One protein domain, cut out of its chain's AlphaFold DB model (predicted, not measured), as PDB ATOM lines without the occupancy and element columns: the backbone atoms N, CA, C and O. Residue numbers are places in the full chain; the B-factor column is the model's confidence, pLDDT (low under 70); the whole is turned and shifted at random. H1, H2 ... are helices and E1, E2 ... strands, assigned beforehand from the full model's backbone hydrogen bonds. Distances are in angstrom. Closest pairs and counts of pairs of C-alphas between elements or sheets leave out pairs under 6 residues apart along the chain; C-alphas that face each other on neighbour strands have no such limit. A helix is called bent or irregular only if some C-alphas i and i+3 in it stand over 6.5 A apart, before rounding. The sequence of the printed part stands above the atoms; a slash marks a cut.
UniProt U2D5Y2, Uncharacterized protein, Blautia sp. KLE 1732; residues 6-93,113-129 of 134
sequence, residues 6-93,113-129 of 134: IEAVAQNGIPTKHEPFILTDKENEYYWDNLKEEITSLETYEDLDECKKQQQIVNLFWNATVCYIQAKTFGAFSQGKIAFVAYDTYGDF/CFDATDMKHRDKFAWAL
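AT A GLANCE: This is residues 6 to 93 and 113 to 129 of the 134 residues of an uncharacterized protein of Blautia sp. KLE 1732 (UniProt U2D5Y2). A ribbon of two antiparallel strands, E1 and E2, runs through the middle, and the long helix H4 lies over one of its faces. The short helices H1 and H2 are near one side of H4, H3 lies by the beginning of H4 and beside the short strand E3, and residues 116 to 129, with no named element, wind past the ribbon's other face. The printed part has 105 residues, with four named helices and three named strands in the order E1, H1, H2, H3, H4, E2, E3; the class is mixed, helices and strands. The whole is compact, with a radius of gyration of the C-alphas of 13.5 A, and it spans 38 by 32 by 26 A.

HOW THE PARTS SIT: Begin with E1, residues 6 to 10, and its antiparallel neighbour E2, residues 81 to 87, at 156 degrees between their directions. Look at N 7 and O 85, 2.9 A apart, and N 83 and O 9, 2.8 A apart, both within hydrogen-bond range. Residues 7 to 8 of E1 also pair antiparallel with residues 21 to 22. For H4, residues 54 to 72, the closest C-alphas to the ribbon are Thr 65 to Ala 8 of E1, 6.7 A, and Phe 61 to Phe 84 of E2, 7.4 A. H1, residues 26 to 31, is close to H4 but not clearly touching, with the C-alphas of Tyr 31 and Ala 64 closest at 6.3 A and a steep tilt of 57 degrees, opposite ways. H2, residues 33 to 40, is likewise close to H4 but not clearly touching, closest at the C-alphas of Leu 35 and Ile 57, 7.2 A; H1 and H2 meet only through their link. H3, residues 45 to 50, comes closest to E3, residues 113 to 115, at the C-alphas of Tyr 45 and Asp 115, 5.3 A. E3 pairs with no named strand. In H3 and H4 every O i to N i+4 pair is within hydrogen-bond range; H2 has 2 of 4, and H1 has 0 of 2 but 2 of 3 O i to N i+3 pairs.

IN THESE COORDINATES: Find C-alpha 6 at (25.389, -0.426, 44.987); from there E1 runs 13.4 A to C-alpha 10. H1 is 10.1 A long and H2 10.7 A, and both are irregular: C-alphas 27 and 30 are 7.8 A apart, C-alphas 34 and 37 7.9 A. H3 is 8.7 A long. Find C-alpha 54 at (35.513, 4.199, 35.860); H4 runs 26.9 A to C-alpha 72. E2 is 19.3 A long, and E3, 7.1 A, ends at C-alpha 115, (34.647, -9.772, 39.486).

THE WHOLE: The two C-alphas farthest apart, those of Phe 74 and Lys 120, are 38.2 A from each other. Residues 94 to 112 are not printed, and C-alphas 93 and 113 stand 16.6 A apart across this cut. The link from E1 to H1 is long, with 15 residues. The mean pLDDT of the printed part is 88.8; look at residues 78 to 79 for the two under 70.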
ATOM      1  N   ILE A   6      23.961  -0.651  44.723       93.06
ATOM      2  CA  ILE A   6      25.389  -0.426  44.987       93.06
ATOM      3  C   ILE A   6      25.588  -0.078  46.456       93.06
ATOM      4  O   ILE A   6      25.055   0.910  46.961       93.06
ATOM      5  N   GLU A   7      26.377  -0.899  47.136       94.12
ATOM      6  CA  GLU A   7      26.685  -0.767  48.554       94.12
ATOM      7  C   GLU A   7      28.120  -0.301  48.753       94.12
ATOM      8  O   GLU A   7      29.055  -0.925  48.259       94.12
ATOM      9  N   ALA A   8      28.302   0.767  49.520       95.25
ATOM     10  CA  ALA A   8      29.599   1.177  50.020       95.25
ATOM     11  C   ALA A   8      29.846   0.559  51.400       95.25
ATOM     12  O   ALA A   8      29.020   0.678  52.312       95.25
ATOM     13  N   VAL A   9      31.005  -0.076  51.558       95.50
ATOM     14  CA  VAL A   9      31.449  -0.719  52.797       95.50
ATOM     15  C   VAL A   9      32.881  -0.297  53.091       95.50
ATOM     16  O   VAL A   9      33.755  -0.424  52.239       95.50
ATOM     17  N   ALA A  10      33.144   0.182  54.300       93.69
ATOM     18  CA  ALA A  10      34.485   0.460  54.790       93.69
ATOM     19  C   ALA A  10      35.119  -0.812  55.368       93.69
ATOM     20  O   ALA A  10      34.462  -1.600  56.051       93.69
ATOM     21  N   GLN A  11      36.417  -1.012  55.124       92.06
ATOM     22  CA  GLN A  11      37.137  -2.165  55.674       92.06
ATOM     23  C   GLN A  11      37.222  -2.099  57.199       92.06
ATOM     24  O   GLN A  11      37.123  -3.121  57.872       92.06
ATOM     25  N   ASN A  12      37.393  -0.887  57.725       86.62
ATOM     26  CA  ASN A  12      37.376  -0.583  59.146       86.62
ATOM     27  C   ASN A  12      36.515   0.667  59.349       86.62
ATOM     28  O   ASN A  12      36.743   1.678  58.687       86.62
ATOM     29  N   GLY A  13      35.557   0.608  60.273       87.19
ATOM     30  CA  GLY A  13      34.657   1.723  60.571       87.19
ATOM     31  C   GLY A  13      33.316   1.623  59.846       87.19
ATOM     32  O   GLY A  13      32.812   0.527  59.613       87.19
ATOM     33  N   ILE A  14      32.726   2.778  59.547       89.81
ATOM     34  CA  ILE A  14      31.422   2.895  58.888       89.81
ATOM     35  C   ILE A  14      31.605   3.360  57.434       89.81
ATOM     36  O   ILE A  14      32.539   4.120  57.172       89.81
ATOM     37  N   PRO A  15      30.744   2.947  56.491       92.19
ATOM     38  CA  PRO A  15      29.649   1.985  56.652       92.19
ATOM     39  C   PRO A  15      30.176   0.554  56.832       92.19
ATOM     40  O   PRO A  15      31.232   0.215  56.308       92.19
ATOM     41  N   THR A  16      29.459  -0.299  57.563       92.19
ATOM     42  CA  THR A  16      29.880  -1.702  57.758       92.19
ATOM     43  C   THR A  16      29.191  -2.607  56.738       92.19
ATOM     44  O   THR A  16      28.186  -2.231  56.153       92.19
ATOM     45  N   LYS A  17      29.649  -3.849  56.551       91.44
ATOM     46  CA  LYS A  17      28.936  -4.806  55.678       91.44
ATOM     47  C   LYS A  17      27.534  -5.197  56.181       91.44
ATOM     48  O   LYS A  17      26.750  -5.746  55.418       91.44
ATOM     49  N   HIS A  18      27.252  -4.986  57.471       90.44
ATOM     50  CA  HIS A  18      25.945  -5.259  58.084       90.44
ATOM     51  C   HIS A  18      25.026  -4.032  58.031       90.44
ATOM     52  O   HIS A  18      23.809  -4.174  57.993       90.44
ATOM     53  N   GLU A  19      25.615  -2.839  57.980       92.06
ATOM     54  CA  GLU A  19      24.931  -1.560  57.794       92.06
ATOM     55  C   GLU A  19      25.661  -0.766  56.692       92.06
ATOM     56  O   GLU A  19      26.435   0.153  56.993       92.06
ATOM     57  N   PRO A  20      25.511  -1.182  55.416       93.38
ATOM     58  CA  PRO A  20      26.190  -0.533  54.305       93.38
ATOM     59  C   PRO A  20      25.514   0.789  53.941       93.38
ATOM     60  O   PRO A  20      24.313   0.969  54.146       93.38
ATOM     61  N   PHE A  21      26.272   1.695  53.327       93.19
ATOM     62  CA  PHE A  21      25.696   2.885  52.706       93.19
ATOM     63  C   PHE A  21      25.249   2.543  51.289       93.19
ATOM     64  O   PHE A  21      26.053   2.110  50.466       93.19
ATOM     65  N   ILE A  22      23.963   2.710  51.007       92.44
ATOM     66  CA  ILE A  22      23.376   2.303  49.733       92.44
ATOM     67  C   ILE A  22      23.352   3.522  48.814       92.44
ATOM     68  O   ILE A  22      22.522   4.421  48.955       92.44
ATOM     69  N   LEU A  23      24.294   3.559  47.876       88.94
ATOM     70  CA  LEU A  23      24.522   4.705  46.990       88.94
ATOM     71  C   LEU A  23      23.327   4.976  46.072       88.94
ATOM     72  O   LEU A  23      23.037   6.120  45.735       88.94
ATOM     73  N   THR A  24      22.625   3.918  45.690       84.25
ATOM     74  CA  THR A  24      21.503   3.946  44.750       84.25
ATOM     75  C   THR A  24      20.145   4.136  45.425       84.25
ATOM     76  O   THR A  24      19.121   4.109  44.746       84.25
ATOM     77  N   ASP A  25      20.103   4.315  46.748       83.19
ATOM     78  CA  ASP A  25      18.846   4.622  47.433       83.19
ATOM     79  C   ASP A  25      18.339   6.011  47.038       83.19
ATOM     80  O   ASP A  25      19.115   6.935  46.787       83.19
ATOM     81  N   LYS A  26      17.011   6.172  47.024       81.06
ATOM     82  CA  LYS A  26      16.332   7.415  46.618       81.06
ATOM     83  C   LYS A  26      16.835   8.647  47.379       81.06
ATOM     84  O   LYS A  26      16.921   9.733  46.819       81.06
ATOM     85  N   GLU A  27      17.186   8.481  48.650       80.38
ATOM     86  CA  GLU A  27      17.723   9.558  49.491       80.38
ATOM     87  C   GLU A  27      19.097  10.061  49.019       80.38
ATOM     88  O   GLU A  27      19.482  11.172  49.364       80.38
ATOM     89  N   ASN A  28      19.803   9.279  48.198       78.12
ATOM     90  CA  ASN A  28      21.150   9.543  47.697       78.12
ATOM     91  C   ASN A  28      21.188   9.779  46.176       78.12
ATOM     92  O   ASN A  28      22.266   9.957  45.614       78.12
ATOM     93  N   GLU A  29      20.031   9.801  45.504       74.62
ATOM     94  CA  GLU A  29      19.899   9.891  44.038       74.62
ATOM     95  C   GLU A  29      20.627  11.109  43.440       74.62
ATOM     96  O   GLU A  29      21.308  11.014  42.418       74.62
ATOM     97  N   TYR A  30      20.598  12.233  44.159       74.75
ATOM     98  CA  TYR A  30      21.266  13.474  43.765       74.75
ATOM     99  C   TYR A  30      22.791  13.349  43.635       74.75
ATOM    100  O   TYR A  30      23.412  14.156  42.941       74.75
ATOM    101  N   TYR A  31      23.416  12.367  44.295       71.38
ATOM    102  CA  TYR A  31      24.860  12.171  44.201       71.38
ATOM    103  C   TYR A  31      25.291  11.639  42.841       71.38
ATOM    104  O   TYR A  31      26.480  11.703  42.552       71.38
ATOM    105  N   TRP A  32      24.386  11.104  42.019       74.56
ATOM    106  CA  TRP A  32      24.796  10.365  40.830       74.56
ATOM    107  C   TRP A  32      23.959  10.605  39.572       74.56
ATOM    108  O   TRP A  32      24.233   9.975  38.553       74.56
ATOM    109  N   ASP A  33      23.056  11.590  39.573       72.12
ATOM    110  CA  ASP A  33      22.204  11.927  38.420       72.12
ATOM    111  C   ASP A  33      22.974  12.132  37.095       72.12
ATOM    112  O   ASP A  33      22.532  11.659  36.052       72.12
ATOM    113  N   ASN A  34      24.167  12.740  37.112       79.75
ATOM    114  CA  ASN A  34      24.965  12.967  35.890       79.75
ATOM    115  C   ASN A  34      25.645  11.705  35.327       79.75
ATOM    116  O   ASN A  34      26.079  11.696  34.176       79.75
ATOM    117  N   LEU A  35      25.791  10.657  36.139       86.38
ATOM    118  CA  LEU A  35      26.397   9.377  35.751       86.38
ATOM    119  C   LEU A  35      25.399   8.224  35.870       86.38
ATOM    120  O   LEU A  35      25.782   7.064  35.775       86.38
ATOM    121  N   LYS A  36      24.118   8.543  36.052       86.00
ATOM    122  CA  LYS A  36      23.049   7.594  36.338       86.00
ATOM    123  C   LYS A  36      22.905   6.524  35.290       86.00
ATOM    124  O   LYS A  36      22.987   5.352  35.631       86.00
ATOM    125  N   GLU A  37      22.753   6.927  34.036       86.75
ATOM    126  CA  GLU A  37      22.631   5.984  32.926       86.75
ATOM    127  C   GLU A  37      23.857   5.071  32.842       86.75
ATOM    128  O   GLU A  37      23.700   3.853  32.807       86.75
ATOM    129  N   GLU A  38      25.058   5.656  32.924       89.56
ATOM    130  CA  GLU A  38      26.325   4.920  32.898       89.56
ATOM    131  C   GLU A  38      26.378   3.879  34.021       89.56
ATOM    132  O   GLU A  38      26.533   2.697  33.749       89.56
ATOM    133  N   ILE A  39      26.165   4.292  35.273       89.56
ATOM    134  CA  ILE A  39      26.219   3.419  36.452       89.56
ATOM    135  C   ILE A  39      25.175   2.304  36.357       89.56
ATOM    136  O   ILE A  39      25.484   1.151  36.648       89.56
ATOM    137  N   THR A  40      23.947   2.625  35.939       87.38
ATOM    138  CA  THR A  40      22.882   1.620  35.814       87.38
ATOM    139  C   THR A  40      23.106   0.629  34.682       87.38
ATOM    140  O   THR A  40      22.482  -0.424  34.706       87.38
ATOM    141  N   SER A  41      23.973   0.949  33.718       89.69
ATOM    142  CA  SER A  41      24.327   0.049  32.616       89.69
ATOM    143  C   SER A  41      25.437  -0.948  32.962       89.69
ATOM    144  O   SER A  41      25.674  -1.867  32.189       89.69
ATOM    145  N   LEU A  42      26.104  -0.792  34.113       91.69
ATOM    146  CA  LEU A  42      27.198  -1.669  34.541       91.69
ATOM    147  C   LEU A  42      26.658  -2.962  35.168       91.69
ATOM    148  O   LEU A  42      26.823  -3.181  36.365       91.69
ATOM    149  N   GLU A  43      25.965  -3.798  34.397       90.88
ATOM    150  CA  GLU A  43      25.269  -4.994  34.898       90.88
ATOM    151  C   GLU A  43      26.191  -6.200  35.137       90.88
ATOM    152  O   GLU A  43      25.796  -7.150  35.814       90.88
ATOM    153  N   THR A  44      27.422  -6.158  34.631       92.44
ATOM    154  CA  THR A  44      28.435  -7.215  34.759       92.44
ATOM    155  C   THR A  44      29.805  -6.650  35.132       92.44
ATOM    156  O   THR A  44      30.023  -5.434  35.140       92.44
ATOM    157  N   TYR A  45      30.746  -7.529  35.488       93.75
ATOM    158  CA  TYR A  45      32.134  -7.113  35.689       93.75
ATOM    159  C   TYR A  45      32.759  -6.609  34.383       93.75
ATOM    160  O   TYR A  45      33.490  -5.625  34.410       93.75
ATOM    161  N   GLU A  46      32.446  -7.238  33.253       95.44
ATOM    162  CA  GLU A  46      32.930  -6.851  31.930       95.44
ATOM    163  C   GLU A  46      32.464  -5.438  31.557       95.44
ATOM    164  O   GLU A  46      33.281  -4.626  31.123       95.44
ATOM    165  N   ASP A  47      31.196  -5.099  31.823       94.31
ATOM    166  CA  ASP A  47      30.688  -3.736  31.606       94.31
ATOM    167  C   ASP A  47      31.482  -2.715  32.432       94.31
ATOM    168  O   ASP A  47      31.848  -1.640  31.944       94.31
ATOM    169  N   LEU A  48      31.770  -3.053  33.696       94.56
ATOM    170  CA  LEU A  48      32.597  -2.217  34.558       94.56
ATOM    171  C   LEU A  48      34.017  -2.096  34.003       94.56
ATOM    172  O   LEU A  48      34.521  -0.978  33.964       94.56
ATOM    173  N   ASP A  49      34.660  -3.196  33.604       94.38
ATOM    174  CA  ASP A  49      36.051  -3.245  33.128       94.38
ATOM    175  C   ASP A  49      36.248  -2.442  31.830       94.38
ATOM    176  O   ASP A  49      37.234  -1.718  31.684       94.38
ATOM    177  N   GLU A  50      35.263  -2.476  30.930       94.62
ATOM    178  CA  GLU A  50      35.270  -1.737  29.663       94.62
ATOM    179  C   GLU A  50      34.808  -0.270  29.799       94.62
ATOM    180  O   GLU A  50      34.974   0.539  28.873       94.62
ATOM    181  N   CYS A  51      34.256   0.121  30.955       94.44
ATOM    182  CA  CYS A  51      33.738   1.468  31.180       94.44
ATOM    183  C   CYS A  51      34.852   2.531  31.155       94.44
ATOM    184  O   CYS A  51      35.699   2.649  32.044       94.44
ATOM    185  N   LYS A  52      34.785   3.444  30.181       94.12
ATOM    186  CA  LYS A  52      35.751   4.553  30.043       94.12
ATOM    187  C   LYS A  52      35.658   5.599  31.161       94.12
ATOM    188  O   LYS A  52      36.554   6.434  31.293       94.12
ATOM    189  N   LYS A  53      34.573   5.594  31.943       93.88
ATOM    190  CA  LYS A  53      34.305   6.556  33.025       93.88
ATOM    191  C   LYS A  53      34.553   5.991  34.426       93.88
ATOM    192  O   LYS A  53      34.216   6.678  35.390       93.88
ATOM    193  N   GLN A  54      35.189   4.822  34.565       94.31
ATOM    194  CA  GLN A  54      35.513   4.199  35.860       94.31
ATOM    195  C   GLN A  54      36.010   5.208  36.906       94.31
ATOM    196  O   GLN A  54      35.400   5.350  37.958       94.31
ATOM    197  N   GLN A  55      37.052   5.992  36.603       93.12
ATOM    198  CA  GLN A  55      37.595   6.979  37.547       93.12
ATOM    199  C   GLN A  55      36.550   8.007  38.015       93.12
ATOM    200  O   GLN A  55      36.548   8.391  39.184       93.12
ATOM    201  N   GLN A  56      35.677   8.474  37.116       93.12
ATOM    202  CA  GLN A  56      34.627   9.435  37.464       93.12
ATOM    203  C   GLN A  56      33.602   8.792  38.400       93.12
ATOM    204  O   GLN A  56      33.235   9.400  39.402       93.12
ATOM    205  N   ILE A  57      33.212   7.546  38.113       93.62
ATOM    206  CA  ILE A  57      32.303   6.749  38.943       93.62
ATOM    207  C   ILE A  57      32.911   6.495  40.328       93.62
ATOM    208  O   ILE A  57      32.263   6.741  41.341       93.62
ATOM    209  N   VAL A  58      34.180   6.086  40.400       94.38
ATOM    210  CA  VAL A  58      34.869   5.848  41.677       94.38
ATOM    211  C   VAL A  58      34.952   7.122  42.511       94.38
ATOM    212  O   VAL A  58      34.656   7.087  43.703       94.38
ATOM    213  N   ASN A  59      35.306   8.255  41.901       92.25
ATOM    214  CA  ASN A  59      35.353   9.538  42.605       92.25
ATOM    215  C   ASN A  59      33.973   9.936  43.145       92.25
ATOM    216  O   ASN A  59      33.868  10.447  44.258       92.25
ATOM    217  N   LEU A  60      32.918   9.686  42.368       92.69
ATOM    218  CA  LEU A  60      31.539   9.941  42.765       92.69
ATOM    219  C   LEU A  60      31.150   9.123  43.998       92.69
ATOM    220  O   LEU A  60      30.732   9.685  45.009       92.69
ATOM    221  N   PHE A  61      31.342   7.804  43.926       93.81
ATOM    222  CA  PHE A  61      31.023   6.878  45.010       93.81
ATOM    223  C   PHE A  61      31.829   7.181  46.267       93.81
ATOM    224  O   PHE A  61      31.282   7.191  47.373       93.81
ATOM    225  N   TRP A  62      33.114   7.489  46.097       93.19
ATOM    226  CA  TRP A  62      33.988   7.900  47.181       93.19
ATOM    227  C   TRP A  62      33.471   9.157  47.873       93.19
ATOM    228  O   TRP A  62      33.253   9.138  49.081       93.19
ATOM    229  N   ASN A  63      33.204  10.225  47.121       90.50
ATOM    230  CA  ASN A  63      32.742  11.491  47.687       90.50
ATOM    231  C   ASN A  63      31.387  11.349  48.392       90.50
ATOM    232  O   ASN A  63      31.230  11.847  49.505       90.50
ATOM    233  N   ALA A  64      30.437  10.633  47.786       91.88
ATOM    234  CA  ALA A  64      29.142  10.357  48.406       91.88
ATOM    235  C   ALA A  64      29.309   9.609  49.739       91.88
ATOM    236  O   ALA A  64      28.728   9.989  50.756       91.88
ATOM    237  N   THR A  65      30.172   8.591  49.760       92.31
ATOM    238  CA  THR A  65      30.428   7.799  50.968       92.31
ATOM    239  C   THR A  65      31.156   8.610  52.038       92.31
ATOM    240  O   THR A  65      30.799   8.532  53.208       92.31
ATOM    241  N   VAL A  66      32.137   9.435  51.671       90.06
ATOM    242  CA  VAL A  66      32.835  10.314  52.622       90.06
ATOM    243  C   VAL A  66      31.868  11.310  53.261       90.06
ATOM    244  O   VAL A  66      31.893  11.462  54.482       90.06
ATOM    245  N   CYS A  67      30.980  11.933  52.480       89.19
ATOM    246  CA  CYS A  67      29.937  12.817  53.004       89.19
ATOM    247  C   CYS A  67      29.031  12.090  54.008       89.19
ATOM    248  O   CYS A  67      28.776  12.605  55.097       89.19
ATOM    249  N   TYR A  68      28.594  10.872  53.671       90.56
ATOM    250  CA  TYR A  68      27.817  10.028  54.580       90.56
ATOM    251  C   TYR A  68      28.568   9.766  55.894       90.56
ATOM    252  O   TYR A  68      28.005   9.942  56.977       90.56
ATOM    253  N   ILE A  69      29.847   9.387  55.818       90.25
ATOM    254  CA  ILE A  69      30.654   9.099  57.008       90.25
ATOM    255  C   ILE A  69      30.788  10.353  57.867       90.25
ATOM    256  O   ILE A  69      30.495  10.295  59.056       90.25
ATOM    257  N   GLN A  70      31.152  11.494  57.276       88.88
ATOM    258  CA  GLN A  70      31.284  12.762  57.998       88.88
ATOM    259  C   GLN A  70      29.986  13.167  58.704       88.88
ATOM    260  O   GLN A  70      30.037  13.634  59.842       88.88
ATOM    261  N   ALA A  71      28.828  12.958  58.074       88.44
ATOM    262  CA  ALA A  71      27.536  13.220  58.701       88.44
ATOM    263  C   ALA A  71      27.288  12.310  59.919       88.44
ATOM    264  O   ALA A  71      26.765  12.764  60.936       88.44
ATOM    265  N   LYS A  72      27.693  11.037  59.844       89.00
ATOM    266  CA  LYS A  72      27.518  10.045  60.919       89.00
ATOM    267  C   LYS A  72      28.530  10.176  62.059       89.00
ATOM    268  O   LYS A  72      28.210   9.827  63.191       89.00
ATOM    269  N   THR A  73      29.737  10.659  61.781       86.00
ATOM    270  CA  THR A  73      30.832  10.780  62.760       86.00
ATOM    271  C   THR A  73      31.050  12.205  63.263       86.00
ATOM    272  O   THR A  73      32.058  12.469  63.916       86.00
ATOM    273  N   PHE A  74      30.137  13.134  62.958       84.31
ATOM    274  CA  PHE A  74      30.267  14.555  63.304       84.31
ATOM    275  C   PHE A  74      31.575  15.183  62.782       84.31
ATOM    276  O   PHE A  74      32.234  15.962  63.468       84.31
ATOM    277  N   GLY A  75      31.953  14.833  61.549       72.88
ATOM    278  CA  GLY A  75      33.099  15.399  60.833       72.88
ATOM    279  C   GLY A  75      34.403  14.607  60.953       72.88
ATOM    280  O   GLY A  75      35.379  14.955  60.288       72.88
ATOM    281  N   ALA A  76      34.448  13.527  61.739       72.00
ATOM    282  CA  ALA A  76      35.640  12.691  61.843       72.00
ATOM    283  C   ALA A  76      35.733  11.698  60.671       72.00
ATOM    284  O   ALA A  76      35.016  10.699  60.622       72.00
ATOM    285  N   PHE A  77      36.646  11.937  59.732       71.94
ATOM    286  CA  PHE A  77      37.003  10.950  58.715       71.94
ATOM    287  C   PHE A  77      38.520  10.862  58.579       71.94
ATOM    288  O   PHE A  77      39.194  11.854  58.307       71.94
ATOM    289  N   SER A  78      39.052   9.661  58.783       58.72
ATOM    290  CA  SER A  78      40.455   9.324  58.564       58.72
ATOM    291  C   SER A  78      40.576   8.408  57.350       58.72
ATOM    292  O   SER A  78      39.637   7.689  57.022       58.72
ATOM    293  N   GLN A  79      41.747   8.431  56.709       68.06
ATOM    294  CA  GLN A  79      42.126   7.563  55.590       68.06
ATOM    295  C   GLN A  79      41.641   6.116  55.762       68.06
ATOM    296  O   GLN A  79      41.647   5.576  56.872       68.06
ATOM    297  N   GLY A  80      41.261   5.467  54.664       84.75
ATOM    298  CA  GLY A  80      40.731   4.115  54.718       84.75
ATOM    299  C   GLY A  80      40.523   3.460  53.362       84.75
ATOM    300  O   GLY A  80      40.704   4.055  52.300       84.75
ATOM    301  N   LYS A  81      40.120   2.192  53.437       92.38
ATOM    302  CA  LYS A  81      39.706   1.377  52.298       92.38
ATOM    303  C   LYS A  81      38.194   1.260  52.287       92.38
ATOM    304  O   LYS A  81      37.607   0.882  53.303       92.38
ATOM    305  N   ILE A  82      37.588   1.557  51.145       95.06
ATOM    306  CA  ILE A  82      36.146   1.459  50.909       95.06
ATOM    307  C   ILE A  82      35.935   0.596  49.671       95.06
ATOM    308  O   ILE A  82      36.619   0.764  48.667       95.06
ATOM    309  N   ALA A  83      35.004  -0.342  49.747       96.88
ATOM    310  CA  ALA A  83      34.581  -1.155  48.627       96.88
ATOM    311  C   ALA A  83      33.177  -0.737  48.206       96.88
ATOM    312  O   ALA A  83      32.302  -0.576  49.055       96.88
ATOM    313  N   PHE A  84      32.976  -0.599  46.901       96.12
ATOM    314  CA  PHE A  84      31.675  -0.412  46.276       96.12
ATOM    315  C   PHE A  84      31.281  -1.730  45.629       96.12
ATOM    316  O   PHE A  84      31.958  -2.198  44.715       96.12
ATOM    317  N   VAL A  85      30.233  -2.353  46.150       96.06
ATOM    318  CA  VAL A  85      29.760  -3.669  45.729       96.06
ATOM    319  C   VAL A  85      28.446  -3.486  44.998       96.06
ATOM    320  O   VAL A  85      27.468  -3.037  45.597       96.06
ATOM    321  N   ALA A  86      28.417  -3.850  43.723       94.69
ATOM    322  CA  ALA A  86      27.170  -3.979  42.994       94.69
ATOM    323  C   ALA A  86      26.533  -5.331  43.268       94.69
ATOM    324  O   ALA A  86      27.201  -6.364  43.200       94.69
ATOM    325  N   TYR A  87      25.236  -5.312  43.530       91.88
ATOM    326  CA  TYR A  87      24.401  -6.492  43.632       91.88
ATOM    327  C   TYR A  87      23.372  -6.512  42.514       91.88
ATOM    328  O   TYR A  87      22.955  -5.471  41.997       91.88
ATOM    329  N   ASP A  88      22.933  -7.721  42.190       86.31
ATOM    330  CA  ASP A  88      21.820  -7.953  41.289       86.31
ATOM    331  C   ASP A  88      20.527  -7.269  41.757       86.31
ATOM    332  O   ASP A  88      20.416  -6.696  42.842       86.31
ATOM    333  N   THR A  89      19.505  -7.333  40.909       75.94
ATOM    334  CA  THR A  89      18.246  -6.611  41.140       75.94
ATOM    335  C   THR A  89      17.475  -7.070  42.382       75.94
ATOM    336  O   THR A  89      16.547  -6.381  42.803       75.94
ATOM    337  N   TYR A  90      17.838  -8.223  42.949       78.50
ATOM    338  CA  TYR A  90      17.268  -8.762  44.181       78.50
ATOM    339  C   TYR A  90      18.109  -8.403  45.416       78.50
ATOM    340  O   TYR A  90      17.606  -8.480  46.531       78.50
ATOM    341  N   GLY A  91      19.341  -7.919  45.223       75.62
ATOM    342  CA  GLY A  91      20.266  -7.581  46.304       75.62
ATOM    343  C   GLY A  91      20.952  -8.803  46.918       75.62
ATOM    344  O   GLY A  91      21.568  -8.682  47.978       75.62
ATOM    345  N   ASP A  92      20.850  -9.963  46.268       81.00
ATOM    346  CA  ASP A  92      21.221 -11.261  46.833       81.00
ATOM    347  C   ASP A  92      22.581 -11.747  46.322       81.00
ATOM    348  O   ASP A  92      23.280 -12.506  47.005       81.00
ATOM    349  N   PHE A  93      22.981 -11.305  45.125       87.81
ATOM    350  CA  PHE A  93      24.200 -11.767  44.467       87.81
ATOM    351  C   PHE A  93      25.119 -10.601  44.105       87.81
ATOM    352  O   PHE A  93      24.709  -9.734  43.334       87.81
ATOM    353  N   CYS A 113      39.078  -2.710  40.168       96.75
ATOM    354  CA  CYS A 113      37.846  -3.429  39.883       96.75
ATOM    355  C   CYS A 113      38.095  -4.939  39.997       96.75
ATOM    356  O   CYS A 113      39.194  -5.416  39.710       96.75
ATOM    357  N   PHE A 114      37.081  -5.674  40.430       96.62
ATOM    358  CA  PHE A 114      37.106  -7.124  40.565       96.62
ATOM    359  C   PHE A 114      35.758  -7.704  40.161       96.62
ATOM    360  O   PHE A 114      34.711  -7.140  40.492       96.62
ATOM    361  N   ASP A 115      35.793  -8.876  39.537       95.31
ATOM    362  CA  ASP A 115      34.647  -9.772  39.486       95.31
ATOM    363  C   ASP A 115      34.346 -10.239  40.919       95.31
ATOM    364  O   ASP A 115      35.231 -10.724  41.636       95.31
ATOM    365  N   ALA A 116      33.100 -10.081  41.369       92.19
ATOM    366  CA  ALA A 116      32.712 -10.460  42.721       92.19
ATOM    367  C   ALA A 116      32.740 -11.980  42.961       92.19
ATOM    368  O   ALA A 116      32.638 -12.414  44.113       92.19
ATOM    369  N   THR A 117      32.892 -12.789  41.917       90.81
ATOM    370  CA  THR A 117      33.072 -14.243  41.972       90.81
ATOM    371  C   THR A 117      34.544 -14.671  41.935       90.81
ATOM    372  O   THR A 117      34.839 -15.849  42.151       90.81
ATOM    373  N   ASP A 118      35.484 -13.733  41.755       91.19
ATOM    374  CA  ASP A 118      36.914 -14.039  41.681       91.19
ATOM    375  C   ASP A 118      37.437 -14.617  43.007       91.19
ATOM    376  O   ASP A 118      37.547 -13.944  44.039       91.19
ATOM    377  N   MET A 119      37.798 -15.900  42.958       90.38
ATOM    378  CA  MET A 119      38.347 -16.638  44.092       90.38
ATOM    379  C   MET A 119      39.848 -16.406  44.297       90.38
ATOM    380  O   MET A 119      40.337 -16.603  45.409       90.38
ATOM    381  N   LYS A 120      40.594 -15.988  43.266       93.81
ATOM    382  CA  LYS A 120      42.050 -15.774  43.345       93.81
ATOM    383  C   LYS A 120      42.394 -14.499  44.105       93.81
ATOM    384  O   LYS A 120      43.331 -14.506  44.896       93.81
ATOM    385  N   HIS A 121      41.629 -13.431  43.887       93.00
ATOM    386  CA  HIS A 121      41.838 -12.126  44.530       93.00
ATOM    387  C   HIS A 121      40.815 -11.832  45.631       93.00
ATOM    388  O   HIS A 121      40.650 -10.690  46.064       93.00
ATOM    389  N   ARG A 122      40.118 -12.872  46.101       91.75
ATOM    390  CA  ARG A 122      39.028 -12.774  47.072       91.75
ATOM    391  C   ARG A 122      39.437 -12.059  48.358       91.75
ATOM    392  O   ARG A 122      38.639 -11.326  48.936       91.75
ATOM    393  N   ASP A 123      40.684 -12.226  48.795       92.88
ATOM    394  CA  ASP A 123      41.256 -11.561  49.972       92.88
ATOM    395  C   ASP A 123      41.205 -10.025  49.882       92.88
ATOM    396  O   ASP A 123      41.130  -9.350  50.910       92.88
ATOM    397  N   LYS A 124      41.202  -9.462  48.666       93.62
ATOM    398  CA  LYS A 124      41.181  -8.011  48.442       93.62
ATOM    399  C   LYS A 124      39.847  -7.365  48.790       93.62
ATOM    400  O   LYS A 124      39.850  -6.201  49.189       93.62
ATOM    401  N   PHE A 125      38.739  -8.098  48.685       93.94
ATOM    402  CA  PHE A 125      37.396  -7.520  48.791       93.94
ATOM    403  C   PHE A 125      36.383  -8.342  49.603       93.94
ATOM    404  O   PHE A 125      35.302  -7.846  49.903       93.94
ATOM    405  N   ALA A 126      36.702  -9.569  50.033       93.50
ATOM    406  CA  ALA A 126      35.762 -10.431  50.763       93.50
ATOM    407  C   ALA A 126      35.224  -9.829  52.070       93.50
ATOM    408  O   ALA A 126      34.157 -10.222  52.534       93.50
ATOM    409  N   TRP A 127      35.953  -8.890  52.669       93.56
ATOM    410  CA  TRP A 127      35.524  -8.165  53.864       93.56
ATOM    411  C   TRP A 127      34.294  -7.276  53.615       93.56
ATOM    412  O   TRP A 127      33.566  -6.993  54.564       93.56
ATOM    413  N   ALA A 128      34.049  -6.876  52.364       94.62
ATOM    414  CA  ALA A 128      32.946  -6.005  51.969       94.62
ATOM    415  C   ALA A 128      31.661  -6.761  51.618       94.62
ATOM    416  O   ALA A 128      30.577  -6.190  51.627       94.62
ATOM    417  N   LEU A 129      31.777  -8.045  51.284       93.00
ATOM    418  CA  LEU A 129      30.651  -8.818  50.782       93.00
ATOM    419  C   LEU A 129      29.767  -9.310  51.921       93.00
ATOM    420  O   LEU A 129      30.253  -9.827  52.937       93.00
TER     421      LEU A 129